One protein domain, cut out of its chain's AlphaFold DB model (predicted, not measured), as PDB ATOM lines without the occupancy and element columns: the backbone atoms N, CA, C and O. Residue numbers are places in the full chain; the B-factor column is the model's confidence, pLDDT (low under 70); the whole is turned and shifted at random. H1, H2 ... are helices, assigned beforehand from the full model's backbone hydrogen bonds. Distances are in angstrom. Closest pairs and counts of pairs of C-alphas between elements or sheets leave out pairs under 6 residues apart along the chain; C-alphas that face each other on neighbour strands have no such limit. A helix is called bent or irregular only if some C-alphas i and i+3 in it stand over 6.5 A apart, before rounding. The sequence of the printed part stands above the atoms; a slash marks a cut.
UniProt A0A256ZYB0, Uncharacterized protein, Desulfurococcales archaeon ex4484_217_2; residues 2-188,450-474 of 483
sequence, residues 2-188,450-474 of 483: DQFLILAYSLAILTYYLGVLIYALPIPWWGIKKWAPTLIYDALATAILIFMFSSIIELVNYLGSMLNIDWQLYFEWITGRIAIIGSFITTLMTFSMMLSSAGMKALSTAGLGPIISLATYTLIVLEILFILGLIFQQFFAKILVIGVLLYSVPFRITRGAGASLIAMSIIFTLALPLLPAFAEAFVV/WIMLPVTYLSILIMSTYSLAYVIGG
ATOM      1  N   ASP A   2     -92.699 -69.508  14.226       75.38
ATOM      2  CA  ASP A   2     -91.555 -69.477  15.152       75.38
ATOM      3  C   ASP A   2     -90.976 -70.857  15.476       75.38
ATOM      4  O   ASP A   2     -89.765 -71.030  15.461       75.38
ATOM      5  N   GLN A   3     -91.821 -71.878  15.658       86.25
ATOM      6  CA  GLN A   3     -91.363 -73.253  15.908       86.25
ATOM      7  C   GLN A   3     -90.450 -73.806  14.796       86.25
ATOM      8  O   GLN A   3     -89.485 -74.507  15.088       86.25
ATOM      9  N   PHE A   4     -90.708 -73.468  13.527       87.69
ATOM     10  CA  PHE A   4     -89.879 -73.924  12.407       87.69
ATOM     11  C   PHE A   4     -88.561 -73.148  12.308       87.69
ATOM     12  O   PHE A   4     -87.541 -73.742  11.966       87.69
ATOM     13  N   LEU A   5     -88.552 -71.855  12.648       89.00
ATOM     14  CA  LEU A   5     -87.320 -71.063  12.734       89.00
ATOM     15  C   LEU A   5     -86.448 -71.502  13.920       89.00
ATOM     16  O   LEU A   5     -85.236 -71.625  13.773       89.00
ATOM     17  N   ILE A   6     -87.056 -71.828  15.065       91.31
ATOM     18  CA  ILE A   6     -86.360 -72.400  16.230       91.31
ATOM     19  C   ILE A   6     -85.737 -73.755  15.873       91.31
ATOM     20  O   ILE A   6     -84.588 -74.030  16.227       91.31
ATOM     21  N   LEU A   7     -86.468 -74.596  15.135       92.00
ATOM     22  CA  LEU A   7     -85.951 -75.873  14.649       92.00
ATOM     23  C   LEU A   7     -84.794 -75.676  13.657       92.00
ATOM     24  O   LEU A   7     -83.762 -76.331  13.791       92.00
ATOM     25  N   ALA A   8     -84.931 -74.745  12.708       91.88
ATOM     26  CA  ALA A   8     -83.870 -74.371  11.773       91.88
ATOM     27  C   ALA A   8     -82.604 -73.895  12.511       91.88
ATOM     28  O   ALA A   8     -81.497 -74.333  12.201       91.88
ATOM     29  N   TYR A   9     -82.764 -73.076  13.554       92.94
ATOM     30  CA  TYR A   9     -81.658 -72.588  14.379       92.94
ATOM     31  C   TYR A   9     -80.988 -73.713  15.176       92.94
ATOM     32  O   TYR A   9     -79.761 -73.809  15.219       92.94
ATOM     33  N   SER A  10     -81.782 -74.626  15.736       94.25
ATOM     34  CA  SER A  10     -81.275 -75.807  16.444       94.25
ATOM     35  C   SER A  10     -80.474 -76.728  15.513       94.25
ATOM     36  O   SER A  10     -79.409 -77.220  15.889       94.25
ATOM     37  N   LEU A  11     -80.938 -76.918  14.272       92.44
ATOM     38  CA  LEU A  11     -80.219 -77.664  13.231       92.44
ATOM     39  C   LEU A  11     -78.925 -76.959  12.799       92.44
ATOM     40  O   LEU A  11     -77.908 -77.626  12.590       92.44
ATOM     41  N   ALA A  12     -78.927 -75.628  12.717       92.50
ATOM     42  CA  ALA A  12     -77.724 -74.848  12.437       92.50
ATOM     43  C   ALA A  12     -76.675 -75.026  13.549       92.50
ATOM     44  O   ALA A  12     -75.519 -75.335  13.260       92.50
ATOM     45  N   ILE A  13     -77.083 -74.931  14.820       93.88
ATOM     46  CA  ILE A  13     -76.208 -75.170  15.980       93.88
ATOM     47  C   ILE A  13     -75.650 -76.597  15.970       93.88
ATOM     48  O   ILE A  13     -74.449 -76.795  16.158       93.88
ATOM     49  N   LEU A  14     -76.496 -77.598  15.709       93.38
ATOM     50  CA  LEU A  14     -76.056 -78.989  15.587       93.38
ATOM     51  C   LEU A  14     -74.996 -79.140  14.488       93.38
ATOM     52  O   LEU A  14     -73.965 -79.778  14.700       93.38
ATOM     53  N   THR A  15     -75.222 -78.516  13.330       92.44
ATOM     54  CA  THR A  15     -74.278 -78.511  12.203       92.44
ATOM     55  C   THR A  15     -72.943 -77.872  12.594       92.44
ATOM     56  O   THR A  15     -71.886 -78.407  12.251       92.44
ATOM     57  N   TYR A  16     -72.973 -76.780  13.363       93.75
ATOM     58  CA  TYR A  16     -71.775 -76.114  13.877       93.75
ATOM     59  C   TYR A  16     -70.972 -77.031  14.802       93.75
ATOM     60  O   TYR A  16     -69.779 -77.242  14.578       93.75
ATOM     61  N   TYR A  17     -71.626 -77.628  15.804       94.75
ATOM     62  CA  TYR A  17     -70.960 -78.519  16.754       94.75
ATOM     63  C   TYR A  17     -70.405 -79.777  16.086       94.75
ATOM     64  O   TYR A  17     -69.285 -80.174  16.399       94.75
ATOM     65  N   LEU A  18     -71.126 -80.364  15.125       92.25
ATOM     66  CA  LEU A  18     -70.602 -81.464  14.309       92.25
ATOM     67  C   LEU A  18     -69.344 -81.038  13.542       92.25
ATOM     68  O   LEU A  18     -68.362 -81.777  13.517       92.25
ATOM     69  N   GLY A  19     -69.342 -79.838  12.960       91.19
ATOM     70  CA  GLY A  19     -68.178 -79.282  12.275       91.19
ATOM     71  C   GLY A  19     -66.963 -79.114  13.194       91.19
ATOM     72  O   GLY A  19     -65.875 -79.579  12.852       91.19
ATOM     73  N   VAL A  20     -67.149 -78.516  14.375       93.56
ATOM     74  CA  VAL A  20     -66.084 -78.331  15.382       93.56
ATOM     75  C   VAL A  20     -65.565 -79.674  15.900       93.56
ATOM     76  O   VAL A  20     -64.355 -79.862  16.007       93.56
ATOM     77  N   LEU A  21     -66.455 -80.633  16.165       92.69
ATOM     78  CA  LEU A  21     -66.087 -81.967  16.637       92.69
ATOM     79  C   LEU A  21     -65.253 -82.723  15.595       92.69
ATOM     80  O   LEU A  21     -64.209 -83.278  15.929       92.69
ATOM     81  N   ILE A  22     -65.655 -82.685  14.319       90.56
ATOM     82  CA  ILE A  22     -64.879 -83.281  13.222       90.56
ATOM     83  C   ILE A  22     -63.512 -82.595  13.077       90.56
ATOM     84  O   ILE A  22     -62.524 -83.261  12.762       90.56
ATOM     85  N   TYR A  23     -63.437 -81.284  13.322       89.44
ATOM     86  CA  TYR A  23     -62.182 -80.534  13.273       89.44
ATOM     87  C   TYR A  23     -61.216 -80.933  14.398       89.44
ATOM     88  O   TYR A  23     -60.025 -81.120  14.153       89.44
ATOM     89  N   ALA A  24     -61.738 -81.077  15.620       90.94
ATOM     90  CA  ALA A  24     -60.969 -81.387  16.823       90.94
ATOM     91  C   ALA A  24     -60.534 -82.862  16.911       90.94
ATOM     92  O   ALA A  24     -59.586 -83.183  17.627       90.94
ATOM     93  N   LEU A  25     -61.205 -83.767  16.190       89.44
ATOM     94  CA  LEU A  25     -60.888 -85.191  16.204       89.44
ATOM     95  C   LEU A  25     -59.479 -85.474  15.630       89.44
ATOM     96  O   LEU A  25     -59.154 -85.044  14.513       89.44
ATOM     97  N   PRO A  26     -58.650 -86.283  16.319       85.25
ATOM     98  CA  PRO A  26     -57.318 -86.671  15.857       85.25
ATOM     99  C   PRO A  26     -57.383 -87.777  14.783       85.25
ATOM    100  O   PRO A  26     -56.682 -88.780  14.861       85.25
ATOM    101  N   ILE A  27     -58.238 -87.621  13.765       82.62
ATOM    102  CA  ILE A  27     -58.408 -88.597  12.678       82.62
ATOM    103  C   ILE A  27     -57.541 -88.180  11.475       82.62
ATOM    104  O   ILE A  27     -57.699 -87.065  10.964       82.62
ATOM    105  N   PRO A  28     -56.641 -89.044  10.966       74.56
ATOM    106  CA  PRO A  28     -55.759 -88.735   9.839       74.56
ATOM    107  C   PRO A  28     -56.434 -88.947   8.467       74.56
ATOM    108  O   PRO A  28     -55.779 -89.332   7.505       74.56
ATOM    109  N   TRP A  29     -57.746 -88.701   8.341       86.62
ATOM    110  CA  TRP A  29     -58.473 -88.877   7.078       86.62
ATOM    111  C   TRP A  29     -58.906 -87.535   6.483       86.62
ATOM    112  O   TRP A  29     -59.840 -86.881   6.955       86.62
ATOM    113  N   TRP A  30     -58.233 -87.135   5.403       78.62
ATOM    114  CA  TRP A  30     -58.457 -85.852   4.728       78.62
ATOM    115  C   TRP A  30     -59.895 -85.672   4.215       78.62
ATOM    116  O   TRP A  30     -60.454 -84.578   4.301       78.62
ATOM    117  N   GLY A  31     -60.526 -86.759   3.755       81.88
ATOM    118  CA  GLY A  31     -61.905 -86.746   3.259       81.88
ATOM    119  C   GLY A  31     -62.920 -86.287   4.307       81.88
ATOM    120  O   GLY A  31     -63.805 -85.503   3.981       81.88
ATOM    121  N   ILE A  32     -62.753 -86.711   5.564       81.94
ATOM    122  CA  ILE A  32     -63.621 -86.327   6.687       81.94
ATOM    123  C   ILE A  32     -63.264 -84.919   7.182       81.94
ATOM    124  O   ILE A  32     -64.149 -84.083   7.362       81.94
ATOM    125  N   LYS A  33     -61.967 -84.607   7.316       85.19
ATOM    126  CA  LYS A  33     -61.509 -83.292   7.799       85.19
ATOM    127  C   LYS A  33     -61.902 -82.124   6.896       85.19
ATOM    128  O   LYS A  33     -62.145 -81.034   7.398       85.19
ATOM    129  N   LYS A  34     -62.048 -82.338   5.585       86.31
ATOM    130  CA  LYS A  34     -62.565 -81.323   4.649       86.31
ATOM    131  C   LYS A  34     -63.999 -80.869   4.973       86.31
ATOM    132  O   LYS A  34     -64.365 -79.728   4.675       86.31
ATOM    133  N   TRP A  35     -64.822 -81.735   5.566       87.25
ATOM    134  CA  TRP A  35     -66.206 -81.394   5.902       87.25
ATOM    135  C   TRP A  35     -66.315 -80.480   7.118       87.25
ATOM    136  O   TRP A  35     -67.243 -79.683   7.160       87.25
ATOM    137  N   ALA A  36     -65.362 -80.519   8.049       87.00
ATOM    138  CA  ALA A  36     -65.369 -79.665   9.237       87.00
ATOM    139  C   ALA A  36     -65.501 -78.157   8.931       87.00
ATOM    140  O   ALA A  36     -66.501 -77.566   9.344       87.00
ATOM    141  N   PRO A  37     -64.591 -77.519   8.161       87.50
ATOM    142  CA  PRO A  37     -64.725 -76.096   7.834       87.50
ATOM    143  C   PRO A  37     -65.971 -75.811   6.982       87.50
ATOM    144  O   PRO A  37     -66.567 -74.743   7.093       87.50
ATOM    145  N   THR A  38     -66.406 -76.782   6.172       87.31
ATOM    146  CA  THR A  38     -67.617 -76.666   5.348       87.31
ATOM    147  C   THR A  38     -68.875 -76.586   6.221       87.31
ATOM    148  O   THR A  38     -69.694 -75.696   6.018       87.31
ATOM    149  N   LEU A  39     -69.011 -77.466   7.218       89.56
ATOM    150  CA  LEU A  39     -70.146 -77.504   8.148       89.56
ATOM    151  C   LEU A  39     -70.186 -76.268   9.056       89.56
ATOM    152  O   LEU A  39     -71.261 -75.722   9.288       89.56
ATOM    153  N   ILE A  40     -69.025 -75.787   9.516       90.38
ATOM    154  CA  ILE A  40     -68.926 -74.548  10.305       90.38
ATOM    155  C   ILE A  40     -69.423 -73.350   9.484       90.38
ATOM    156  O   ILE A  40     -70.265 -72.587   9.956       90.38
ATOM    157  N   TYR A  41     -68.954 -73.212   8.239       89.44
ATOM    158  CA  TYR A  41     -69.424 -72.165   7.329       89.44
ATOM    159  C   TYR A  41     -70.930 -72.276   7.054       89.44
ATOM    160  O   TYR A  41     -71.638 -71.272   7.044       89.44
ATOM    161  N   ASP A  42     -71.436 -73.493   6.861       87.06
ATOM    162  CA  ASP A  42     -72.851 -73.734   6.584       87.06
ATOM    163  C   ASP A  42     -73.751 -73.334   7.743       87.06
ATOM    164  O   ASP A  42     -74.785 -72.702   7.524       87.06
ATOM    165  N   ALA A  43     -73.342 -73.672   8.963       90.81
ATOM    166  CA  ALA A  43     -74.057 -73.299  10.170       90.81
ATOM    167  C   ALA A  43     -74.108 -71.778  10.351       90.81
ATOM    168  O   ALA A  43     -75.178 -71.234  10.617       90.81
ATOM    169  N   LEU A  44     -72.985 -71.084  10.132       90.12
ATOM    170  CA  LEU A  44     -72.929 -69.622  10.189       90.12
ATOM    171  C   LEU A  44     -73.800 -68.975   9.106       90.12
ATOM    172  O   LEU A  44     -74.595 -68.090   9.412       90.12
ATOM    173  N   ALA A  45     -73.713 -69.444   7.858       88.19
ATOM    174  CA  ALA A  45     -74.539 -68.945   6.758       88.19
ATOM    175  C   ALA A  45     -76.039 -69.137   7.035       88.19
ATOM    176  O   ALA A  45     -76.850 -68.263   6.740       88.19
ATOM    177  N   THR A  46     -76.402 -70.270   7.631       90.56
ATOM    178  CA  THR A  46     -77.778 -70.573   8.030       90.56
ATOM    179  C   THR A  46     -78.249 -69.672   9.166       90.56
ATOM    180  O   THR A  46     -79.348 -69.129   9.093       90.56
ATOM    181  N   ALA A  47     -77.421 -69.469  10.192       91.56
ATOM    182  CA  ALA A  47     -77.740 -68.581  11.304       91.56
ATOM    183  C   ALA A  47     -77.971 -67.143  10.818       91.56
ATOM    184  O   ALA A  47     -78.975 -66.534  11.179       91.56
ATOM    185  N   ILE A  48     -77.108 -66.636   9.929       91.25
ATOM    186  CA  ILE A  48     -77.292 -65.328   9.281       91.25
ATOM    187  C   ILE A  48     -78.633 -65.283   8.544       91.25
ATOM    188  O   ILE A  48     -79.390 -64.335   8.720       91.25
ATOM    189  N   LEU A  49     -78.961 -66.314   7.764       90.69
ATOM    190  CA  LEU A  49     -80.207 -66.365   7.001       90.69
ATOM    191  C   LEU A  49     -81.452 -66.373   7.905       90.69
ATOM    192  O   LEU A  49     -82.440 -65.716   7.584       90.69
ATOM    193  N   ILE A  50     -81.391 -67.054   9.053       93.31
ATOM    194  CA  ILE A  50     -82.447 -67.035  10.078       93.31
ATOM    195  C   ILE A  50     -82.591 -65.632  10.679       93.31
ATOM    196  O   ILE A  50     -83.709 -65.134  10.780       93.31
ATOM    197  N   PHE A  51     -81.486 -64.967  11.035       91.06
ATOM    198  CA  PHE A  51     -81.530 -63.598  11.563       91.06
ATOM    199  C   PHE A  51     -82.021 -62.579  10.527       91.06
ATOM    200  O   PHE A  51     -82.703 -61.624  10.886       91.06
ATOM    201  N   MET A  52     -81.729 -62.800   9.243       92.12
ATOM    202  CA  MET A  52     -82.203 -61.956   8.144       92.12
ATOM    203  C   MET A  52     -83.639 -62.268   7.706       92.12
ATOM    204  O   MET A  52     -84.149 -61.574   6.834       92.12
ATOM    205  N   PHE A  53     -84.312 -63.271   8.279       93.12
ATOM    206  CA  PHE A  53     -85.639 -63.713   7.837       93.12
ATOM    207  C   PHE A  53     -86.655 -62.562   7.740       93.12
ATOM    208  O   PHE A  53     -87.242 -62.347   6.680       93.12
ATOM    209  N   SER A  54     -86.819 -61.790   8.816       92.19
ATOM    210  CA  SER A  54     -87.746 -60.650   8.832       92.19
ATOM    211  C   SER A  54     -87.312 -59.557   7.857       92.19
ATOM    212  O   SER A  54     -88.140 -59.031   7.121       92.19
ATOM    213  N   SER A  55     -86.005 -59.285   7.769       93.56
ATOM    214  CA  SER A  55     -85.456 -58.310   6.822       93.56
ATOM    215  C   SER A  55     -85.682 -58.713   5.364       93.56
ATOM    216  O   SER A  55     -85.905 -57.848   4.525       93.56
ATOM    217  N   ILE A  56     -85.661 -60.011   5.039       93.75
ATOM    218  CA  ILE A  56     -85.987 -60.505   3.694       93.75
ATOM    219  C   ILE A  56     -87.462 -60.240   3.381       93.75
ATOM    220  O   ILE A  56     -87.767 -59.777   2.286       93.75
ATOM    221  N   ILE A  57     -88.372 -60.495   4.326       93.50
ATOM    222  CA  ILE A  57     -89.805 -60.211   4.144       93.50
ATOM    223  C   ILE A  57     -90.035 -58.713   3.918       93.50
ATOM    224  O   ILE A  57     -90.724 -58.335   2.973       93.50
ATOM    225  N   GLU A  58     -89.439 -57.860   4.750       94.44
ATOM    226  CA  GLU A  58     -89.548 -56.404   4.617       94.44
ATOM    227  C   GLU A  58     -88.962 -55.903   3.296       94.44
ATOM    228  O   GLU A  58     -89.594 -55.092   2.620       94.44
ATOM    229  N   LEU A  59     -87.804 -56.428   2.884       94.31
ATOM    230  CA  LEU A  59     -87.189 -56.093   1.603       94.31
ATOM    231  C   LEU A  59     -88.090 -56.487   0.429       94.31
ATOM    232  O   LEU A  59     -88.253 -55.703  -0.500       94.31
ATOM    233  N   VAL A  60     -88.692 -57.679   0.469       94.19
ATOM    234  CA  VAL A  60     -89.639 -58.126  -0.560       94.19
ATOM    235  C   VAL A  60     -90.864 -57.217  -0.599       94.19
ATOM    236  O   VAL A  60     -91.261 -56.799  -1.679       94.19
ATOM    237  N   ASN A  61     -91.424 -56.835   0.546       91.62
ATOM    238  CA  ASN A  61     -92.564 -55.915   0.581       91.62
ATOM    239  C   ASN A  61     -92.197 -54.509   0.074       91.62
ATOM    240  O   ASN A  61     -92.992 -53.877  -0.619       91.62
ATOM    241  N   TYR A  62     -90.988 -54.031   0.378       94.44
ATOM    242  CA  TYR A  62     -90.474 -52.745  -0.097       94.44
ATOM    243  C   TYR A  62     -90.227 -52.733  -1.611       94.44
ATOM    244  O   TYR A  62     -90.649 -51.811  -2.305       94.44
ATOM    245  N   LEU A  63     -89.594 -53.777  -2.154       93.75
ATOM    246  CA  LEU A  63     -89.485 -53.954  -3.606       93.75
ATOM    247  C   LEU A  63     -90.876 -54.097  -4.241       93.75
ATOM    248  O   LEU A  63     -91.123 -53.549  -5.311       93.75
ATOM    249  N   GLY A  64     -91.782 -54.768  -3.527       91.31
ATOM    250  CA  GLY A  64     -93.217 -54.849  -3.772       91.31
ATOM    251  C   GLY A  64     -93.838 -53.502  -4.130       91.31
ATOM    252  O   GLY A  64     -94.375 -53.305  -5.220       91.31
ATOM    253  N   SER A  65     -93.721 -52.553  -3.201       90.94
ATOM    254  CA  SER A  65     -94.301 -51.219  -3.346       90.94
ATOM    255  C   SER A  65     -93.608 -50.379  -4.419       90.94
ATOM    256  O   SER A  65     -94.283 -49.640  -5.130       90.94
ATOM    257  N   MET A  66     -92.291 -50.523  -4.604       93.25
ATOM    258  CA  MET A  66     -91.558 -49.837  -5.679       93.25
ATOM    259  C   MET A  66     -91.985 -50.281  -7.078       93.25
ATOM    260  O   MET A  66     -92.035 -49.462  -7.993       93.25
ATOM    261  N   LEU A  67     -92.284 -51.569  -7.247       90.38
ATOM    262  CA  LEU A  67     -92.766 -52.137  -8.506       90.38
ATOM    263  C   LEU A  67     -94.277 -51.939  -8.702       90.38
ATOM    264  O   LEU A  67     -94.816 -52.415  -9.698       90.38
ATOM    265  N   ASN A  68     -94.948 -51.250  -7.769       89.06
ATOM    266  CA  ASN A  68     -96.395 -51.049  -7.755       89.06
ATOM    267  C   ASN A  68     -97.171 -52.375  -7.888       89.06
ATOM    268  O   ASN A  68     -98.118 -52.484  -8.665       89.06
ATOM    269  N   ILE A  69     -96.719 -53.404  -7.164       90.88
ATOM    270  CA  ILE A  69     -97.329 -54.733  -7.185       90.88
ATOM    271  C   ILE A  69     -98.712 -54.689  -6.537       90.88
ATOM    272  O   ILE A  69     -98.844 -54.363  -5.357       90.88
ATOM    273  N   ASP A  70     -99.718 -55.103  -7.305       92.25
ATOM    274  CA  ASP A  70    -101.096 -55.214  -6.851       92.25
ATOM    275  C   ASP A  70    -101.628 -56.640  -7.053       92.25
ATOM    276  O   ASP A  70    -101.907 -57.098  -8.164       92.25
ATOM    277  N   TRP A  71    -101.770 -57.365  -5.942       94.31
ATOM    278  CA  TRP A  71    -102.360 -58.702  -5.942       94.31
ATOM    279  C   TRP A  71    -103.848 -58.686  -6.282       94.31
ATOM    280  O   TRP A  71    -104.342 -59.665  -6.842       94.31
ATOM    281  N   GLN A  72    -104.569 -57.615  -5.949       95.12
ATOM    282  CA  GLN A  72    -105.982 -57.499  -6.282       95.12
ATOM    283  C   GLN A  72    -106.151 -57.449  -7.799       95.12
ATOM    284  O   GLN A  72    -106.909 -58.252  -8.339       95.12
ATOM    285  N   LEU A  73    -105.359 -56.618  -8.483       94.31
ATOM    286  CA  LEU A  73    -105.333 -56.550  -9.945       94.31
ATOM    287  C   LEU A  73    -105.047 -57.924 -10.572       94.31
ATOM    288  O   LEU A  73    -105.733 -58.333 -11.506       94.31
ATOM    289  N   TYR A  74    -104.091 -58.682 -10.027       96.12
ATOM    290  CA  TYR A  74    -103.818 -60.054 -10.469       96.12
ATOM    291  C   TYR A  74    -105.044 -60.976 -10.361       96.12
ATOM    292  O   TYR A  74    -105.383 -61.673 -11.322       96.12
ATOM    293  N   PHE A  75    -105.724 -60.998  -9.209       97.12
ATOM    294  CA  PHE A  75    -106.887 -61.870  -9.026       97.12
ATOM    295  C   PHE A  75    -108.090 -61.416  -9.847       97.12
ATOM    296  O   PHE A  75    -108.782 -62.269 -10.401       97.12
ATOM    297  N   GLU A  76    -108.330 -60.113  -9.982       95.62
ATOM    298  CA  GLU A  76    -109.377 -59.567 -10.854       95.62
ATOM    299  C   GLU A  76    -109.128 -59.950 -12.319       95.62
ATOM    300  O   GLU A  76    -110.028 -60.462 -12.987       95.62
ATOM    301  N   TRP A  77    -107.885 -59.825 -12.792       94.50
ATOM    302  CA  TRP A  77    -107.492 -60.202 -14.152       94.50
ATOM    303  C   TRP A  77    -107.747 -61.689 -14.450       94.50
ATOM    304  O   TRP A  77    -108.304 -62.018 -15.504       94.50
ATOM    305  N   ILE A  78    -107.392 -62.593 -13.525       95.44
ATOM    306  CA  ILE A  78    -107.626 -64.041 -13.691       95.44
ATOM    307  C   ILE A  78    -109.110 -64.387 -13.567       95.44
ATOM    308  O   ILE A  78    -109.639 -65.124 -14.398       95.44
ATOM    309  N   THR A  79    -109.793 -63.884 -12.536       96.00
ATOM    310  CA  THR A  79    -111.203 -64.224 -12.280       96.00
ATOM    311  C   THR A  79    -112.126 -63.709 -13.382       96.00
ATOM    312  O   THR A  79    -113.032 -64.437 -13.789       96.00
ATOM    313  N   GLY A  80    -111.849 -62.528 -13.946       93.81
ATOM    314  CA  GLY A  80    -112.544 -62.022 -15.131       93.81
ATOM    315  C   GLY A  80    -112.413 -62.971 -16.326       93.81
ATOM    316  O   GLY A  80    -113.412 -63.344 -16.938       93.81
ATOM    317  N   ARG A  81    -111.200 -63.464 -16.603       93.25
ATOM    318  CA  ARG A  81    -110.945 -64.417 -17.700       93.25
ATOM    319  C   ARG A  81    -111.582 -65.783 -17.461       93.25
ATOM    320  O   ARG A  81    -112.130 -66.361 -18.397       93.25
ATOM    321  N   ILE A  82    -111.575 -66.275 -16.219       95.31
ATOM    322  CA  ILE A  82    -112.297 -67.493 -15.817       95.31
ATOM    323  C   ILE A  82    -113.798 -67.343 -16.094       95.31
ATOM    324  O   ILE A  82    -114.409 -68.242 -16.672       95.31
ATOM    325  N   ALA A  83    -114.396 -66.202 -15.739       93.31
ATOM    326  CA  ALA A  83    -115.813 -65.953 -15.988       93.31
ATOM    327  C   ALA A  83    -116.136 -65.899 -17.492       93.31
ATOM    328  O   ALA A  83    -117.112 -66.511 -17.931       93.31
ATOM    329  N   ILE A  84    -115.298 -65.224 -18.286       91.94
ATOM    330  CA  ILE A  84    -115.470 -65.101 -19.742       91.94
ATOM    331  C   ILE A  84    -115.308 -66.456 -20.443       91.94
ATOM    332  O   ILE A  84    -116.131 -66.817 -21.282       91.94
ATOM    333  N   ILE A  85    -114.274 -67.242 -20.116       93.44
ATOM    334  CA  ILE A  85    -114.112 -68.564 -20.735       93.44
ATOM    335  C   ILE A  85    -115.208 -69.530 -20.275       93.44
ATOM    336  O   ILE A  85    -115.682 -70.339 -21.068       93.44
ATOM    337  N   GLY A  86    -115.645 -69.421 -19.017       90.62
ATOM    338  CA  GLY A  86    -116.746 -70.204 -18.468       90.62
ATOM    339  C   GLY A  86    -118.051 -69.952 -19.219       90.62
ATOM    340  O   GLY A  86    -118.690 -70.908 -19.656       90.62
ATOM    341  N   SER A  87    -118.413 -68.683 -19.444       88.44
ATOM    342  CA  SER A  87    -119.603 -68.327 -20.229       88.44
ATOM    343  C   SER A  87    -119.477 -68.756 -21.692       88.44
ATOM    344  O   SER A  87    -120.425 -69.274 -22.274       88.44
ATOM    345  N   PHE A  88    -118.288 -68.636 -22.280       89.75
ATOM    346  CA  PHE A  88    -118.046 -69.106 -23.639       89.75
ATOM    347  C   PHE A  88    -118.253 -70.621 -23.781       89.75
ATOM    348  O   PHE A  88    -118.907 -71.075 -24.721       89.75
ATOM    349  N   ILE A  89    -117.738 -71.412 -22.832       90.56
ATOM    350  CA  ILE A  89    -117.924 -72.869 -22.806       90.56
ATOM    351  C   ILE A  89    -119.408 -73.215 -22.694       90.56
ATOM    352  O   ILE A  89    -119.881 -74.058 -23.458       90.56
ATOM    353  N   THR A  90    -120.149 -72.577 -21.781       86.06
ATOM    354  CA  THR A  90    -121.578 -72.869 -21.612       86.06
ATOM    355  C   THR A  90    -122.361 -72.532 -22.876       86.06
ATOM    356  O   THR A  90    -123.109 -73.385 -23.345       86.06
ATOM    357  N   THR A  91    -122.117 -71.375 -23.503       85.25
ATOM    358  CA  THR A  91    -122.736 -70.998 -24.786       85.25
ATOM    359  C   THR A  91    -122.403 -71.985 -25.910       85.25
ATOM    360  O   THR A  91    -123.282 -72.379 -26.676       85.25
ATOM    361  N   LEU A  92    -121.149 -72.428 -26.026       86.56
ATOM    362  CA  LEU A  92    -120.778 -73.419 -27.039       86.56
ATOM    363  C   LEU A  92    -121.412 -74.788 -26.770       86.56
ATOM    364  O   LEU A  92    -121.796 -75.474 -27.719       86.56
ATOM    365  N   MET A  93    -121.528 -75.197 -25.506       85.31
ATOM    366  CA  MET A  93    -122.180 -76.452 -25.131       85.31
ATOM    367  C   MET A  93    -123.681 -76.413 -25.415       85.31
ATOM    368  O   MET A  93    -124.181 -77.353 -26.037       85.31
ATOM    369  N   THR A  94    -124.390 -75.344 -25.039       81.75
ATOM    370  CA  THR A  94    -125.826 -75.199 -25.337       81.75
ATOM    371  C   THR A  94    -126.065 -75.180 -26.843       81.75
ATOM    372  O   THR A  94    -126.897 -75.936 -27.353       81.75
ATOM    373  N   PHE A  95    -125.249 -74.432 -27.586       79.38
ATOM    374  CA  PHE A  95    -125.309 -74.408 -29.043       79.38
ATOM    375  C   PHE A  95    -124.986 -75.779 -29.670       79.38
ATOM    376  O   PHE A  95    -125.657 -76.220 -30.604       79.38
ATOM    377  N   SER A  96    -124.005 -76.511 -29.136       83.06
ATOM    378  CA  SER A  96    -123.668 -77.866 -29.592       83.06
ATOM    379  C   SER A  96    -124.797 -78.869 -29.331       83.06
ATOM    380  O   SER A  96    -125.129 -79.662 -30.217       83.06
ATOM    381  N   MET A  97    -125.438 -78.810 -28.159       80.81
ATOM    382  CA  MET A  97    -126.613 -79.630 -27.840       80.81
ATOM    383  C   MET A  97    -127.773 -79.333 -28.796       80.81
ATOM    384  O   MET A  97    -128.388 -80.269 -29.309       80.81
ATOM    385  N   MET A  98    -128.006 -78.055 -29.106       74.25
ATOM    386  CA  MET A  98    -129.010 -77.614 -30.074       74.25
ATOM    387  C   MET A  98    -128.739 -78.166 -31.482       74.25
ATOM    388  O   MET A  98    -129.635 -78.696 -32.134       74.25
ATOM    389  N   LEU A  99    -127.496 -78.098 -31.962       76.44
ATOM    390  CA  LEU A  99    -127.133 -78.681 -33.257       76.44
ATOM    391  C   LEU A  99    -127.310 -80.205 -33.269       76.44
ATOM    392  O   LEU A  99    -127.774 -80.774 -34.258       76.44
ATOM    393  N   SER A 100    -126.952 -80.880 -32.176       78.44
ATOM    394  CA  SER A 100    -127.092 -82.332 -32.050       78.44
ATOM    395  C   SER A 100    -128.560 -82.773 -32.093       78.44
ATOM    396  O   SER A 100    -128.895 -83.687 -32.857       78.44
ATOM    397  N   SER A 101    -129.447 -82.096 -31.351       71.62
ATOM    398  CA  SER A 101    -130.895 -82.361 -31.369       71.62
ATOM    399  C   SER A 101    -131.527 -82.030 -32.725       71.62
ATOM    400  O   SER A 101    -132.459 -82.707 -33.162       71.62
ATOM    401  N   ALA A 102    -130.948 -81.072 -33.450       67.06
ATOM    402  CA  ALA A 102    -131.360 -80.711 -34.796       67.06
ATOM    403  C   ALA A 102    -130.925 -81.691 -35.907       67.06
ATOM    404  O   ALA A 102    -131.210 -81.475 -37.087       67.06
ATOM    405  N   GLY A 103    -130.232 -82.780 -35.561       68.56
ATOM    406  CA  GLY A 103    -129.707 -83.748 -36.528       68.56
ATOM    407  C   GLY A 103    -128.356 -83.352 -37.137       68.56
ATOM    408  O   GLY A 103    -127.827 -84.076 -37.976       68.56
ATOM    409  N   MET A 104    -127.739 -82.257 -36.678       72.88
ATOM    410  CA  MET A 104    -126.416 -81.781 -37.103       72.88
ATOM    411  C   MET A 104    -125.292 -82.311 -36.192       72.88
ATOM    412  O   MET A 104    -124.348 -81.592 -35.850       72.88
ATOM    413  N   LYS A 105    -125.360 -83.599 -35.817       77.69
ATOM    414  CA  LYS A 105    -124.395 -84.251 -34.908       77.69
ATOM    415  C   LYS A 105    -122.944 -84.115 -35.369       77.69
ATOM    416  O   LYS A 105    -122.063 -83.916 -34.539       77.69
ATOM    417  N   ALA A 106    -122.692 -84.180 -36.677       74.94
ATOM    418  CA  ALA A 106    -121.348 -84.029 -37.233       74.94
ATOM    419  C   ALA A 106    -120.752 -82.637 -36.951       74.94
ATOM    420  O   ALA A 106    -119.591 -82.544 -36.570       74.94
ATOM    421  N   LEU A 107    -121.541 -81.561 -37.066       74.06
ATOM    422  CA  LEU A 107    -121.063 -80.202 -36.778       74.06
ATOM    423  C   LEU A 107    -120.850 -79.985 -35.272       74.06
ATOM    424  O   LEU A 107    -119.840 -79.409 -34.871       74.06
ATOM    425  N   SER A 108    -121.770 -80.491 -34.448       80.31
ATOM    426  CA  SER A 108    -121.660 -80.476 -32.982       80.31
ATOM    427  C   SER A 108    -120.382 -81.176 -32.499       80.31
ATOM    428  O   SER A 108    -119.599 -80.602 -31.746       80.31
ATOM    429  N   THR A 109    -120.138 -82.400 -32.969       81.06
ATOM    430  CA  THR A 109    -119.037 -83.235 -32.466       81.06
ATOM    431  C   THR A 109    -117.697 -82.911 -33.117       81.06
ATOM    432  O   THR A 109    -116.719 -82.707 -32.405       81.06
ATOM    433  N   ALA A 110    -117.634 -82.820 -34.449       81.06
ATOM    434  CA  ALA A 110    -116.375 -82.609 -35.164       81.06
ATOM    435  C   ALA A 110    -115.987 -81.127 -35.281       81.06
ATOM    436  O   ALA A 110    -114.802 -80.813 -35.332       81.06
ATOM    437  N   GLY A 111    -116.967 -80.219 -35.328       80.62
ATOM    438  CA  GLY A 111    -116.720 -78.779 -35.432       80.62
ATOM    439  C   GLY A 111    -116.497 -78.127 -34.071       80.62
ATOM    440  O   GLY A 111    -115.439 -77.557 -33.819       80.62
ATOM    441  N   LEU A 112    -117.492 -78.218 -33.185       85.25
ATOM    442  CA  LEU A 112    -117.457 -77.529 -31.889       85.25
ATOM    443  C   LEU A 112    -116.716 -78.310 -30.804       85.25
ATOM    444  O   LEU A 112    -116.111 -77.692 -29.933       85.25
ATOM    445  N   GLY A 113    -116.728 -79.645 -30.858       87.50
ATOM    446  CA  GLY A 113    -116.083 -80.503 -29.857       87.50
ATOM    447  C   GLY A 113    -114.630 -80.115 -29.544       87.50
ATOM    448  O   GLY A 113    -114.322 -79.861 -28.376       87.50
ATOM    449  N   PRO A 114    -113.740 -79.984 -30.548       90.50
ATOM    450  CA  PRO A 114    -112.361 -79.546 -30.322       90.50
ATOM    451  C   PRO A 114    -112.256 -78.153 -29.687       90.50
ATOM    452  O   PRO A 114    -111.408 -77.931 -28.828       90.50
ATOM    453  N   ILE A 115    -113.133 -77.223 -30.070       91.12
ATOM    454  CA  ILE A 115    -113.134 -75.840 -29.572       91.12
ATOM    455  C   ILE A 115    -113.552 -75.802 -28.099       91.12
ATOM    456  O   ILE A 115    -112.887 -75.159 -27.290       91.12
ATOM    457  N   ILE A 116    -114.599 -76.551 -27.740       91.94
ATOM    458  CA  ILE A 116    -115.049 -76.719 -26.352       91.94
ATOM    459  C   ILE A 116    -113.926 -77.327 -25.504       91.94
ATOM    460  O   ILE A 116    -113.632 -76.824 -24.418       91.94
ATOM    461  N   SER A 117    -113.265 -78.374 -26.010       93.31
ATOM    462  CA  SER A 117    -112.149 -79.022 -25.315       93.31
ATOM    463  C   SER A 117    -110.995 -78.053 -25.063       93.31
ATOM    464  O   SER A 117    -110.490 -77.988 -23.946       93.31
ATOM    465  N   LEU A 118    -110.590 -77.283 -26.078       93.50
ATOM    466  CA  LEU A 118    -109.531 -76.283 -25.946       93.50
ATOM    467  C   LEU A 118    -109.909 -75.194 -24.937       93.50
ATOM    468  O   LEU A 118    -109.089 -74.853 -24.091       93.50
ATOM    469  N   ALA A 119    -111.151 -74.708 -24.967       93.69
ATOM    470  CA  ALA A 119    -111.634 -73.725 -24.001       93.69
ATOM    471  C   ALA A 119    -111.610 -74.278 -22.567       93.69
ATOM    472  O   ALA A 119    -111.183 -73.587 -21.644       93.69
ATOM    473  N   THR A 120    -111.990 -75.548 -22.384       94.81
ATOM    474  CA  THR A 120    -111.923 -76.226 -21.078       94.81
ATOM    475  C   THR A 120    -110.482 -76.366 -20.591       94.81
ATOM    476  O   THR A 120    -110.208 -76.129 -19.418       94.81
ATOM    477  N   TYR A 121    -109.533 -76.695 -21.472       94.00
ATOM    478  CA  TYR A 121    -108.117 -76.722 -21.097       94.00
ATOM    479  C   TYR A 121    -107.597 -75.338 -20.700       94.00
ATOM    480  O   TYR A 121    -106.874 -75.234 -19.712       94.00
ATOM    481  N   THR A 122    -108.002 -74.277 -21.403       94.94
ATOM    482  CA  THR A 122    -107.668 -72.901 -21.007       94.94
ATOM    483  C   THR A 122    -108.223 -72.561 -19.626       94.94
ATOM    484  O   THR A 122    -107.495 -72.005 -18.806       94.94
ATOM    485  N   LEU A 123    -109.475 -72.931 -19.340       96.06
ATOM    486  CA  LEU A 123    -110.085 -72.728 -18.026       96.06
ATOM    487  C   LEU A 123    -109.263 -73.401 -16.916       96.06
ATOM    488  O   LEU A 123    -108.915 -72.748 -15.936       96.06
ATOM    489  N   ILE A 124    -108.870 -74.664 -17.110       95.75
ATOM    490  CA  ILE A 124    -108.036 -75.402 -16.146       95.75
ATOM    491  C   ILE A 124    -106.692 -74.692 -15.916       95.75
ATOM    492  O   ILE A 124    -106.234 -74.585 -14.780       95.75
ATOM    493  N   VAL A 125    -106.046 -74.185 -16.973       95.44
ATOM    494  CA  VAL A 125    -104.778 -73.444 -16.845       95.44
ATOM    495  C   VAL A 125    -104.962 -72.164 -16.022       95.44
ATOM    496  O   VAL A 125    -104.149 -71.892 -15.137       95.44
ATOM    497  N   LEU A 126    -106.034 -71.405 -16.264       95.69
ATOM    498  CA  LEU A 126    -106.349 -70.198 -15.493       95.69
ATOM    499  C   LEU A 126    -106.632 -70.515 -14.017       95.69
ATOM    500  O   LEU A 126    -106.151 -69.800 -13.139       95.69
ATOM    501  N   GLU A 127    -107.338 -71.609 -13.725       95.50
ATOM    502  CA  GLU A 127    -107.566 -72.071 -12.349       95.50
ATOM    503  C   GLU A 127    -106.262 -72.476 -11.647       95.50
ATOM    504  O   GLU A 127    -106.055 -72.146 -10.477       95.50
ATOM    505  N   ILE A 128    -105.334 -73.129 -12.354       95.88
ATOM    506  CA  ILE A 128    -104.006 -73.447 -11.809       95.88
ATOM    507  C   ILE A 128    -103.247 -72.162 -11.461       95.88
ATOM    508  O   ILE A 128    -102.655 -72.084 -10.384       95.88
ATOM    509  N   LEU A 129    -103.276 -71.145 -12.330       95.62
ATOM    510  CA  LEU A 129    -102.659 -69.841 -12.053       95.62
ATOM    511  C   LEU A 129    -103.324 -69.138 -10.865       95.62
ATOM    512  O   LEU A 129    -102.633 -68.569 -10.019       95.62
ATOM    513  N   PHE A 130    -104.650 -69.217 -10.753       97.00
ATOM    514  CA  PHE A 130    -105.387 -68.687  -9.610       97.00
ATOM    515  C   PHE A 130    -104.914 -69.325  -8.295       97.00
ATOM    516  O   PHE A 130    -104.514 -68.621  -7.364       97.00
ATOM    517  N   ILE A 131    -104.880 -70.662  -8.241       96.75
ATOM    518  CA  ILE A 131    -104.418 -71.420  -7.070       96.75
ATOM    519  C   ILE A 131    -102.952 -71.099  -6.762       96.75
ATOM    520  O   ILE A 131    -102.596 -70.892  -5.601       96.75
ATOM    521  N   LEU A 132    -102.099 -71.015  -7.785       95.50
ATOM    522  CA  LEU A 132    -100.694 -70.643  -7.630       95.50
ATOM    523  C   LEU A 132    -100.550 -69.251  -6.996       95.50
ATOM    524  O   LEU A 132     -99.756 -69.078  -6.071       95.50
ATOM    525  N   GLY A 133    -101.356 -68.286  -7.443       95.69
ATOM    526  CA  GLY A 133    -101.416 -66.946  -6.864       95.69
ATOM    527  C   GLY A 133    -101.814 -66.962  -5.392       95.69
ATOM    528  O   GLY A 133    -101.124 -66.363  -4.567       95.69
ATOM    529  N   LEU A 134    -102.860 -67.715  -5.038       95.88
ATOM    530  CA  LEU A 134    -103.286 -67.878  -3.643       95.88
ATOM    531  C   LEU A 134    -102.177 -68.472  -2.770       95.88
ATOM    532  O   LEU A 134    -101.956 -68.003  -1.651       95.88
ATOM    533  N   ILE A 135    -101.460 -69.478  -3.281       95.88
ATOM    534  CA  ILE A 135    -100.365 -70.119  -2.550       95.88
ATOM    535  C   ILE A 135     -99.287 -69.092  -2.194       95.88
ATOM    536  O   ILE A 135     -98.879 -69.014  -1.035       95.88
ATOM    537  N   PHE A 136     -98.832 -68.288  -3.157       94.56
ATOM    538  CA  PHE A 136     -97.766 -67.322  -2.898       94.56
ATOM    539  C   PHE A 136     -98.232 -66.124  -2.080       94.56
ATOM    540  O   PHE A 136     -97.510 -65.718  -1.174       94.56
ATOM    541  N   GLN A 137     -99.437 -65.603  -2.311       93.31
ATOM    542  CA  GLN A 137     -99.952 -64.484  -1.525       93.31
ATOM    543  C   GLN A 137    -100.152 -64.868  -0.048       93.31
ATOM    544  O   GLN A 137     -99.751 -64.126   0.847       93.31
ATOM    545  N   GLN A 138    -100.743 -66.037   0.229       93.06
ATOM    546  CA  GLN A 138    -101.104 -66.434   1.597       93.06
ATOM    547  C   GLN A 138     -99.982 -67.166   2.340       93.06
ATOM    548  O   GLN A 138     -99.898 -67.100   3.571       93.06
ATOM    549  N   PHE A 139     -99.127 -67.899   1.622       93.31
ATOM    550  CA  PHE A 139     -98.116 -68.763   2.231       93.31
ATOM    551  C   PHE A 139     -96.674 -68.328   1.973       93.31
ATOM    552  O   PHE A 139     -95.784 -69.058   2.406       93.31
ATOM    553  N   PHE A 140     -96.416 -67.149   1.389       93.00
ATOM    554  CA  PHE A 140     -95.062 -66.609   1.162       93.00
ATOM    555  C   PHE A 140     -94.110 -66.856   2.342       93.00
ATOM    556  O   PHE A 140     -93.130 -67.595   2.216       93.00
ATOM    557  N   ALA A 141     -94.444 -66.321   3.520       92.44
ATOM    558  CA  ALA A 141     -93.601 -66.447   4.705       92.44
ATOM    559  C   ALA A 141     -93.432 -67.911   5.150       92.44
ATOM    560  O   ALA A 141     -92.360 -68.302   5.601       92.44
ATOM    561  N   LYS A 142     -94.457 -68.759   4.984       93.31
ATOM    562  CA  LYS A 142     -94.365 -70.188   5.332       93.31
ATOM    563  C   LYS A 142     -93.440 -70.943   4.374       93.31
ATOM    564  O   LYS A 142     -92.620 -71.727   4.841       93.31
ATOM    565  N   ILE A 143     -93.538 -70.691   3.067       94.31
ATOM    566  CA  ILE A 143     -92.666 -71.295   2.045       94.31
ATOM    567  C   ILE A 143     -91.216 -70.872   2.292       94.31
ATOM    568  O   ILE A 143     -90.320 -71.717   2.271       94.31
ATOM    569  N   LEU A 144     -90.996 -69.594   2.615       95.06
ATOM    570  CA  LEU A 144     -89.673 -69.064   2.925       95.06
ATOM    571  C   LEU A 144     -89.074 -69.747   4.164       95.06
ATOM    572  O   LEU A 144     -87.951 -70.243   4.085       95.06
ATOM    573  N   VAL A 145     -89.829 -69.878   5.266       95.06
ATOM    574  CA  VAL A 145     -89.377 -70.595   6.478       95.06
ATOM    575  C   VAL A 145     -89.062 -72.065   6.199       95.06
ATOM    576  O   VAL A 145     -88.048 -72.568   6.681       95.06
ATOM    577  N   ILE A 146     -89.894 -72.767   5.424       94.19
ATOM    578  CA  ILE A 146     -89.619 -74.160   5.032       94.19
ATOM    579  C   ILE A 146     -88.316 -74.229   4.226       94.19
ATOM    580  O   ILE A 146     -87.497 -75.123   4.446       94.19
ATOM    581  N   GLY A 147     -88.091 -73.257   3.341       93.88
ATOM    582  CA  GLY A 147     -86.838 -73.103   2.617       93.88
ATOM    583  C   GLY A 147     -85.637 -72.923   3.550       93.88
ATOM    584  O   GLY A 147     -84.654 -73.651   3.409       93.88
ATOM    585  N   VAL A 148     -85.734 -72.037   4.548       94.38
ATOM    586  CA  VAL A 148     -84.695 -71.834   5.580       94.38
ATOM    587  C   VAL A 148     -84.422 -73.123   6.352       94.38
ATOM    588  O   VAL A 148     -83.269 -73.519   6.524       94.38
ATOM    589  N   LEU A 149     -85.469 -73.826   6.776       94.50
ATOM    590  CA  LEU A 149     -85.356 -75.082   7.512       94.50
ATOM    591  C   LEU A 149     -84.639 -76.159   6.693       94.50
ATOM    592  O   LEU A 149     -83.701 -76.779   7.187       94.50
ATOM    593  N   LEU A 150     -85.017 -76.344   5.425       92.69
ATOM    594  CA  LEU A 150     -84.340 -77.291   4.533       92.69
ATOM    595  C   LEU A 150     -82.912 -76.855   4.196       92.69
ATOM    596  O   LEU A 150     -82.046 -77.702   3.974       92.69
ATOM    597  N   TYR A 151     -82.641 -75.552   4.175       91.38
ATOM    598  CA  TYR A 151     -81.289 -75.026   4.023       91.38
ATOM    599  C   TYR A 151     -80.401 -75.341   5.241       91.38
ATOM    600  O   TYR A 151     -79.199 -75.546   5.078       91.38
ATOM    601  N   SER A 152     -81.010 -75.458   6.427       91.81
ATOM    602  CA  SER A 152     -80.349 -75.680   7.723       91.81
ATOM    603  C   SER A 152     -79.938 -77.128   7.997       91.81
ATOM    604  O   SER A 152     -79.259 -77.396   8.988       91.81
ATOM    605  N   VAL A 153     -80.369 -78.085   7.170       91.25
ATOM    606  CA  VAL A 153     -80.105 -79.511   7.406       91.25
ATOM    607  C   VAL A 153     -78.601 -79.812   7.274       91.25
ATOM    608  O   VAL A 153     -77.986 -79.427   6.268       91.25
ATOM    609  N   PRO A 154     -78.005 -80.551   8.235       86.75
ATOM    610  CA  PRO A 154     -76.589 -80.903   8.214       86.75
ATOM    611  C   PRO A 154     -76.140 -81.592   6.917       86.75
ATOM    612  O   PRO A 154     -76.927 -82.200   6.188       86.75
ATOM    613  N   PHE A 155     -74.837 -81.522   6.629       86.44
ATOM    614  CA  PHE A 155     -74.200 -82.149   5.457       86.44
ATOM    615  C   PHE A 155     -74.727 -81.680   4.090       86.44
ATOM    616  O   PHE A 155     -74.427 -82.290   3.063       86.44
ATOM    617  N   ARG A 156     -75.474 -80.568   4.049       84.12
ATOM    618  CA  ARG A 156     -76.042 -79.973   2.829       84.12
ATOM    619  C   ARG A 156     -76.982 -80.907   2.052       84.12
ATOM    620  O   ARG A 156     -77.142 -80.714   0.846       84.12
ATOM    621  N   ILE A 157     -77.607 -81.889   2.709       85.69
ATOM    622  CA  ILE A 157     -78.447 -82.908   2.043       85.69
ATOM    623  C   ILE A 157     -79.603 -82.248   1.279       85.69
ATOM    624  O   ILE A 157     -79.833 -82.547   0.110       85.69
ATOM    625  N   THR A 158     -80.281 -81.292   1.912       89.69
ATOM    626  CA  THR A 158     -81.457 -80.603   1.356       89.69
ATOM    627  C   THR A 158     -81.188 -79.147   0.984       89.69
ATOM    628  O   THR A 158     -82.107 -78.432   0.592       89.69
ATOM    629  N   ARG A 159     -79.927 -78.692   1.039       85.50
ATOM    630  CA  ARG A 159     -79.572 -77.275   0.852       85.50
ATOM    631  C   ARG A 159     -80.004 -76.716  -0.502       85.50
ATOM    632  O   ARG A 159     -80.444 -75.575  -0.573       85.50
ATOM    633  N   GLY A 160     -79.901 -77.520  -1.564       87.25
ATOM    634  CA  GLY A 160     -80.371 -77.132  -2.896       87.25
ATOM    635  C   GLY A 160     -81.879 -76.877  -2.922       87.25
ATOM    636  O   GLY A 160     -82.306 -75.828  -3.387       87.25
ATOM    637  N   ALA A 161     -82.671 -77.789  -2.348       89.75
ATOM    638  CA  ALA A 161     -84.121 -77.635  -2.244       89.75
ATOM    639  C   ALA A 161     -84.511 -76.437  -1.362       89.75
ATOM    640  O   ALA A 161     -85.395 -75.669  -1.729       89.75
ATOM    641  N   GLY A 162     -83.805 -76.230  -0.243       92.56
ATOM    642  CA  GLY A 162     -83.999 -75.065   0.622       92.56
ATOM    643  C   GLY A 162     -83.739 -73.744  -0.105       92.56
ATOM    644  O   GLY A 162     -84.597 -72.866  -0.107       92.56
ATOM    645  N   ALA A 163     -82.604 -73.629  -0.804       92.31
ATOM    646  CA  ALA A 163     -82.267 -72.443  -1.595       92.31
ATOM    647  C   ALA A 163     -83.278 -72.185  -2.726       92.31
ATOM    648  O   ALA A 163     -83.641 -71.036  -2.969       92.31
ATOM    649  N   SER A 164     -83.770 -73.242  -3.386       92.88
ATOM    650  CA  SER A 164     -84.825 -73.137  -4.399       92.88
ATOM    651  C   SER A 164     -86.143 -72.633  -3.825       92.88
ATOM    652  O   SER A 164     -86.742 -71.757  -4.434       92.88
ATOM    653  N   LEU A 165     -86.582 -73.120  -2.660       94.62
ATOM    654  CA  LEU A 165     -87.818 -72.640  -2.031       94.62
ATOM    655  C   LEU A 165     -87.704 -71.190  -1.557       94.62
ATOM    656  O   LEU A 165     -88.642 -70.421  -1.752       94.62
ATOM    657  N   ILE A 166     -86.551 -70.796  -1.000       95.00
ATOM    658  CA  ILE A 166     -86.287 -69.397  -0.637       95.00
ATOM    659  C   ILE A 166     -86.377 -68.521  -1.893       95.00
ATOM    660  O   ILE A 166     -87.164 -67.579  -1.929       95.00
ATOM    661  N   ALA A 167     -85.642 -68.868  -2.953       95.88
ATOM    662  CA  ALA A 167     -85.652 -68.109  -4.200       95.88
ATOM    663  C   ALA A 167     -87.044 -68.049  -4.848       95.88
ATOM    664  O   ALA A 167     -87.465 -66.983  -5.291       95.88
ATOM    665  N   MET A 168     -87.766 -69.172  -4.864       95.31
ATOM    666  CA  MET A 168     -89.107 -69.271  -5.439       95.31
ATOM    667  C   MET A 168     -90.085 -68.385  -4.676       95.31
ATOM    668  O   MET A 168     -90.820 -67.631  -5.301       95.31
ATOM    669  N   SER A 169     -90.058 -68.429  -3.338       95.44
ATOM    670  CA  SER A 169     -90.915 -67.582  -2.503       95.44
ATOM    671  C   SER A 169     -90.691 -66.098  -2.777       95.44
ATOM    672  O   SER A 169     -91.654 -65.367  -2.942       95.44
ATOM    673  N   ILE A 170     -89.439 -65.661  -2.921       95.31
ATOM    674  CA  ILE A 170     -89.111 -64.260  -3.210       95.31
ATOM    675  C   ILE A 170     -89.590 -63.867  -4.612       95.31
ATOM    676  O   ILE A 170     -90.295 -62.873  -4.780       95.31
ATOM    677  N   ILE A 171     -89.214 -64.645  -5.628       96.00
ATOM    678  CA  ILE A 171     -89.453 -64.280  -7.027       96.00
ATOM    679  C   ILE A 171     -90.928 -64.360  -7.383       96.00
ATOM    680  O   ILE A 171     -91.435 -63.434  -8.003       96.00
ATOM    681  N   PHE A 172     -91.634 -65.419  -6.989       95.50
ATOM    682  CA  PHE A 172     -93.056 -65.538  -7.309       95.50
ATOM    683  C   PHE A 172     -93.894 -64.512  -6.550       95.50
ATOM    684  O   PHE A 172     -94.848 -63.998  -7.122       95.50
ATOM    685  N   THR A 173     -93.530 -64.148  -5.318       95.00
ATOM    686  CA  THR A 173     -94.269 -63.112  -4.585       95.00
ATOM    687  C   THR A 173     -94.113 -61.722  -5.206       95.00
ATOM    688  O   THR A 173     -95.060 -60.943  -5.177       95.00
ATOM    689  N   LEU A 174     -92.956 -61.417  -5.802       95.00
ATOM    690  CA  LEU A 174     -92.741 -60.147  -6.500       95.00
ATOM    691  C   LEU A 174     -93.299 -60.157  -7.924       95.00
ATOM    692  O   LEU A 174     -93.939 -59.212  -8.362       95.00
ATOM    693  N   ALA A 175     -93.026 -61.215  -8.675       94.81
ATOM    694  CA  ALA A 175     -93.208 -61.188 -10.114       94.81
ATOM    695  C   ALA A 175     -94.557 -61.765 -10.556       94.81
ATOM    696  O   ALA A 175     -95.153 -61.239 -11.483       94.81
ATOM    697  N   LEU A 176     -95.113 -62.783  -9.885       95.31
ATOM    698  CA  LEU A 176     -96.394 -63.365 -10.312       95.31
ATOM    699  C   LEU A 176     -97.531 -62.324 -10.448       95.31
ATOM    700  O   LEU A 176     -98.236 -62.380 -11.458       95.31
ATOM    701  N   PRO A 177     -97.671 -61.328  -9.546       96.25
ATOM    702  CA  PRO A 177     -98.670 -60.265  -9.687       96.25
ATOM    703  C   PRO A 177     -98.495 -59.363 -10.911       96.25
ATOM    704  O   PRO A 177     -99.435 -58.679 -11.294       96.25
ATOM    705  N   LEU A 178     -97.310 -59.344 -11.528       95.56
ATOM    706  CA  LEU A 178     -97.009 -58.556 -12.725       95.56
ATOM    707  C   LEU A 178     -97.388 -59.288 -14.023       95.56
ATOM    708  O   LEU A 178     -97.235 -58.726 -15.109       95.56
ATOM    709  N   LEU A 179     -97.894 -60.525 -13.934       94.81
ATOM    710  CA  LEU A 179     -98.378 -61.289 -15.085       94.81
ATOM    711  C   LEU A 179     -99.410 -60.523 -15.945       94.81
ATOM    712  O   LEU A 179     -99.262 -60.569 -17.165       94.81
ATOM    713  N   PRO A 180    -100.406 -59.808 -15.382       93.94
ATOM    714  CA  PRO A 180    -101.358 -59.017 -16.165       93.94
ATOM    715  C   PRO A 180    -100.667 -57.973 -17.046       93.94
ATOM    716  O   PRO A 180    -100.870 -57.954 -18.257       93.94
ATOM    717  N   ALA A 181     -99.769 -57.179 -16.457       92.75
ATOM    718  CA  ALA A 181     -99.013 -56.155 -17.175       92.75
ATOM    719  C   ALA A 181     -98.097 -56.763 -18.248       92.75
ATOM    720  O   ALA A 181     -97.945 -56.209 -19.336       92.75
ATOM    721  N   PHE A 182     -97.504 -57.928 -17.961       93.75
ATOM    722  CA  PHE A 182     -96.753 -58.682 -18.959       93.75
ATOM    723  C   PHE A 182     -97.652 -59.109 -20.121       93.75
ATOM    724  O   PHE A 182     -97.288 -58.885 -21.268       93.75
ATOM    725  N   ALA A 183     -98.819 -59.697 -19.848       91.75
ATOM    726  CA  ALA A 183     -99.725 -60.161 -20.891       91.75
ATOM    727  C   ALA A 183    -100.197 -59.001 -21.781       91.75
ATOM    728  O   ALA A 183    -100.083 -59.089 -23.002       91.75
ATOM    729  N   GLU A 184    -100.631 -57.888 -21.186       88.94
ATOM    730  CA  GLU A 184    -101.098 -56.699 -21.912       88.94
ATOM    731  C   GLU A 184    -100.040 -56.113 -22.855       88.94
ATOM    732  O   GLU A 184    -100.377 -55.656 -23.945       88.94
ATOM    733  N   ALA A 185     -98.754 -56.195 -22.500       90.75
ATOM    734  CA  ALA A 185     -97.668 -55.710 -23.351       90.75
ATOM    735  C   ALA A 185     -97.506 -56.494 -24.671       90.75
ATOM    736  O   ALA A 185     -96.896 -55.984 -25.612       90.75
ATOM    737  N   PHE A 186     -98.033 -57.722 -24.754       88.00
ATOM    738  CA  PHE A 186     -97.907 -58.597 -25.929       88.00
ATOM    739  C   PHE A 186     -99.235 -58.860 -26.657       88.00
ATOM    740  O   PHE A 186     -99.241 -59.548 -27.681       88.00
ATOM    741  N   VAL A 187    -100.355 -58.317 -26.171       85.31
ATOM    742  CA  VAL A 187    -101.676 -58.500 -26.788       85.31
ATOM    743  C   VAL A 187    -101.917 -57.447 -27.869       85.31
ATOM    744  O   VAL A 187    -101.938 -56.251 -27.601       85.31
ATOM    745  N   VAL A 188    -102.132 -57.907 -29.106       71.31
ATOM    746  CA  VAL A 188    -102.489 -57.055 -30.261       71.31
ATOM    747  C   VAL A 188    -104.001 -57.061 -30.523       71.31
ATOM    748  O   VAL A 188    -104.566 -56.053 -30.936       71.31
ATOM    749  N   TRP A 450    -104.005 -66.558 -23.040       93.31
ATOM    750  CA  TRP A 450    -104.294 -67.098 -21.701       93.31
ATOM    751  C   TRP A 450    -103.550 -68.391 -21.369       93.31
ATOM    752  O   TRP A 450    -103.570 -68.821 -20.218       93.31
ATOM    753  N   ILE A 451    -102.855 -69.000 -22.336       93.31
ATOM    754  CA  ILE A 451    -101.963 -70.142 -22.086       93.31
ATOM    755  C   ILE A 451    -100.519 -69.775 -22.421       93.31
ATOM    756  O   ILE A 451     -99.656 -69.846 -21.548       93.31
ATOM    757  N   MET A 452    -100.229 -69.375 -23.662       93.19
ATOM    758  CA  MET A 452     -98.839 -69.205 -24.106       93.19
ATOM    759  C   MET A 452     -98.135 -68.061 -23.365       93.19
ATOM    760  O   MET A 452     -97.014 -68.254 -22.883       93.19
ATOM    761  N   LEU A 453     -98.781 -66.900 -23.197       93.94
ATOM    762  CA  LEU A 453     -98.188 -65.784 -22.449       93.94
ATOM    763  C   LEU A 453     -97.954 -66.134 -20.963       93.94
ATOM    764  O   LEU A 453     -96.818 -65.999 -20.507       93.94
ATOM    765  N   PRO A 454     -98.917 -66.690 -20.204       94.31
ATOM    766  CA  PRO A 454     -98.636 -67.129 -18.839       94.31
ATOM    767  C   PRO A 454     -97.564 -68.216 -18.729       94.31
ATOM    768  O   PRO A 454     -96.726 -68.157 -17.834       94.31
ATOM    769  N   VAL A 455     -97.528 -69.191 -19.642       93.88
ATOM    770  CA  VAL A 455     -96.507 -70.255 -19.623       93.88
ATOM    771  C   VAL A 455     -95.110 -69.694 -19.887       93.88
ATOM    772  O   VAL A 455     -94.148 -70.069 -19.208       93.88
ATOM    773  N   THR A 456     -94.980 -68.778 -20.848       95.38
ATOM    774  CA  THR A 456     -93.706 -68.090 -21.108       95.38
ATOM    775  C   THR A 456     -93.280 -67.248 -19.907       95.38
ATOM    776  O   THR A 456     -92.126 -67.340 -19.486       95.38
ATOM    777  N   TYR A 457     -94.215 -66.536 -19.276       95.94
ATOM    778  CA  TYR A 457     -93.951 -65.777 -18.057       95.94
ATOM    779  C   TYR A 457     -93.480 -66.667 -16.902       95.94
ATOM    780  O   TYR A 457     -92.423 -66.429 -16.319       95.94
ATOM    781  N   LEU A 458     -94.198 -67.757 -16.618       95.81
ATOM    782  CA  LEU A 458     -93.810 -68.729 -15.595       95.81
ATOM    783  C   LEU A 458     -92.431 -69.335 -15.873       95.81
ATOM    784  O   LEU A 458     -91.657 -69.543 -14.941       95.81
ATOM    785  N   SER A 459     -92.091 -69.574 -17.138       95.75
ATOM    786  CA  SER A 459     -90.761 -70.058 -17.520       95.75
ATOM    787  C   SER A 459     -89.668 -69.049 -17.150       95.75
ATOM    788  O   SER A 459     -88.643 -69.438 -16.588       95.75
ATOM    789  N   ILE A 460     -89.909 -67.749 -17.369       95.88
ATOM    790  CA  ILE A 460     -89.010 -66.666 -16.938       95.88
ATOM    791  C   ILE A 460     -88.874 -66.652 -15.409       95.88
ATOM    792  O   ILE A 460     -87.755 -66.542 -14.893       95.88
ATOM    793  N   LEU A 461     -89.974 -66.826 -14.668       96.12
ATOM    794  CA  LEU A 461     -89.944 -66.884 -13.199       96.12
ATOM    795  C   LEU A 461     -89.153 -68.086 -12.686       96.12
ATOM    796  O   LEU A 461     -88.354 -67.957 -11.757       96.12
ATOM    797  N   ILE A 462     -89.326 -69.252 -13.309       94.75
ATOM    798  CA  ILE A 462     -88.595 -70.474 -12.973       94.75
ATOM    799  C   ILE A 462     -87.097 -70.295 -13.256       94.75
ATOM    800  O   ILE A 462     -86.269 -70.615 -12.402       94.75
ATOM    801  N   MET A 463     -86.725 -69.736 -14.411       94.06
ATOM    802  CA  MET A 463     -85.321 -69.454 -14.742       94.06
ATOM    803  C   MET A 463     -84.692 -68.463 -13.757       94.06
ATOM    804  O   MET A 463     -83.585 -68.695 -13.264       94.06
ATOM    805  N   SER A 464     -85.423 -67.403 -13.408       94.50
ATOM    806  CA  SER A 464     -85.002 -66.426 -12.400       94.50
ATOM    807  C   SER A 464     -84.833 -67.090 -11.030       94.50
ATOM    808  O   SER A 464     -83.845 -66.845 -10.336       94.50
ATOM    809  N   THR A 465     -85.744 -68.003 -10.677       94.94
ATOM    810  CA  THR A 465     -85.704 -68.784  -9.434       94.94
ATOM    811  C   THR A 465     -84.454 -69.643  -9.361       94.94
ATOM    812  O   THR A 465     -83.765 -69.636  -8.345       94.94
ATOM    813  N   TYR A 466     -84.102 -70.337 -10.445       90.88
ATOM    814  CA  TYR A 466     -82.868 -71.118 -10.499       90.88
ATOM    815  C   TYR A 466     -81.616 -70.250 -10.382       90.88
ATOM    816  O   TYR A 466     -80.673 -70.643  -9.693       90.88
ATOM    817  N   SER A 467     -81.609 -69.076 -11.019       91.50
ATOM    818  CA  SER A 467     -80.498 -68.125 -10.933       91.50
ATOM    819  C   SER A 467     -80.286 -67.646  -9.493       91.50
ATOM    820  O   SER A 467     -79.190 -67.778  -8.944       91.50
ATOM    821  N   LEU A 468     -81.353 -67.201  -8.824       92.75
ATOM    822  CA  LEU A 468     -81.283 -66.747  -7.435       92.75
ATOM    823  C   LEU A 468     -80.957 -67.896  -6.467       92.75
ATOM    824  O   LEU A 468     -80.126 -67.738  -5.573       92.75
ATOM    825  N   ALA A 469     -81.528 -69.083  -6.676       91.75
ATOM    826  CA  ALA A 469     -81.218 -70.269  -5.879       91.75
ATOM    827  C   ALA A 469     -79.742 -70.674  -5.996       91.75
ATOM    828  O   ALA A 469     -79.153 -71.134  -5.019       91.75
ATOM    829  N   TYR A 470     -79.126 -70.488  -7.168       85.25
ATOM    830  CA  TYR A 470     -77.697 -70.728  -7.360       85.25
ATOM    831  C   TYR A 470     -76.841 -69.739  -6.558       85.25
ATOM    832  O   TYR A 470     -75.879 -70.165  -5.917       85.25
ATOM    833  N   VAL A 471     -77.220 -68.456  -6.540       86.88
ATOM    834  CA  VAL A 471     -76.543 -67.418  -5.741       86.88
ATOM    835  C   VAL A 471     -76.645 -67.723  -4.244       86.88
ATOM    836  O   VAL A 471     -75.644 -67.646  -3.537       86.88
ATOM    837  N   ILE A 472     -77.820 -68.144  -3.766       85.31
ATOM    838  CA  ILE A 472     -78.051 -68.470  -2.349       85.31
ATOM    839  C   ILE A 472     -77.364 -69.792  -1.957       85.31
ATOM    840  O   ILE A 472     -76.727 -69.894  -0.912       85.31
ATOM    841  N   GLY A 473     -77.498 -70.835  -2.778       76.94
ATOM    842  CA  GLY A 473     -77.088 -72.203  -2.446       76.94
ATOM    843  C   GLY A 473     -75.658 -72.587  -2.838       76.94
ATOM    844  O   GLY A 473     -75.150 -73.595  -2.336       76.94
ATOM    845  N   GLY A 474     -75.008 -71.838  -3.737       68.81
ATOM    846  CA  GLY A 474     -73.634 -72.080  -4.201       68.81
ATOM    847  C   GLY A 474     -73.425 -73.379  -4.999       68.81
ATOM    848  O   GLY A 474     -72.288 -73.798  -5.220       68.81
TER     849      GLY A 474
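What this domain is: This is residues 2 to 188 and 450 to 474 of the 483 residues of an uncharacterized protein of Desulfurococcales archaeon ex4484_217_2 (UniProt A0A256ZYB0). You see a long, loose rod of helices: the H5 and H6a hairpin at one end, H1 and H3 side by side at the other, with H7 and H8 between. The printed part has 212 residues with eight named helices, H1 to H8, an all-helix class. The radius of gyration of the C-alphas is 24.7 A, the spans 90 by 38 by 32 A.

How they stand to each other: Start at H1, residues 2 to 24; it touches H3, residues 35 to 51, closest at C-alphas 19 and 36, 4.2 A apart. H2, residues 30 to 33, only just touches H1, with 3 C-alpha pairs within 8 A. H6, residues 105 to 151, assigned as one helix by its hydrogen bonds, is bent: C-alphas 138 of arm H6a and 141 of arm H6b are 8.1 A apart. H5, residues 71 to 101, and H6a form a hairpin, closest at C-alphas 96 and 108, 4.7 A apart. H1, H3 and H6b form an up-and-down bundle, each running against the one before. H7, residues 159 to 186, touches H8, residues 450 to 473, closest at C-alphas 164 and 469, 4.8 A apart. Its residues 170 to 174 touch H4, residues 53 to 66. Every O i to N i+4 pair is within hydrogen-bond range in H1, H3, H4, H5 and H6b, but 28 of 30 in H6a, 18 of 24 in H7 and 19 of 20 in H8.

Where its parts are: Find C-alpha 2 at (-91.555, -69.477, 15.152), where H1 begins; H8 ends at C-alpha 473, (-77.088, -72.203, -2.446).

The domain as a whole: Residues 189 to 449 are not printed; C-alphas 188 and 450 are 13.3 A apart. Residues 102, 103 and 474 have pLDDT under 70.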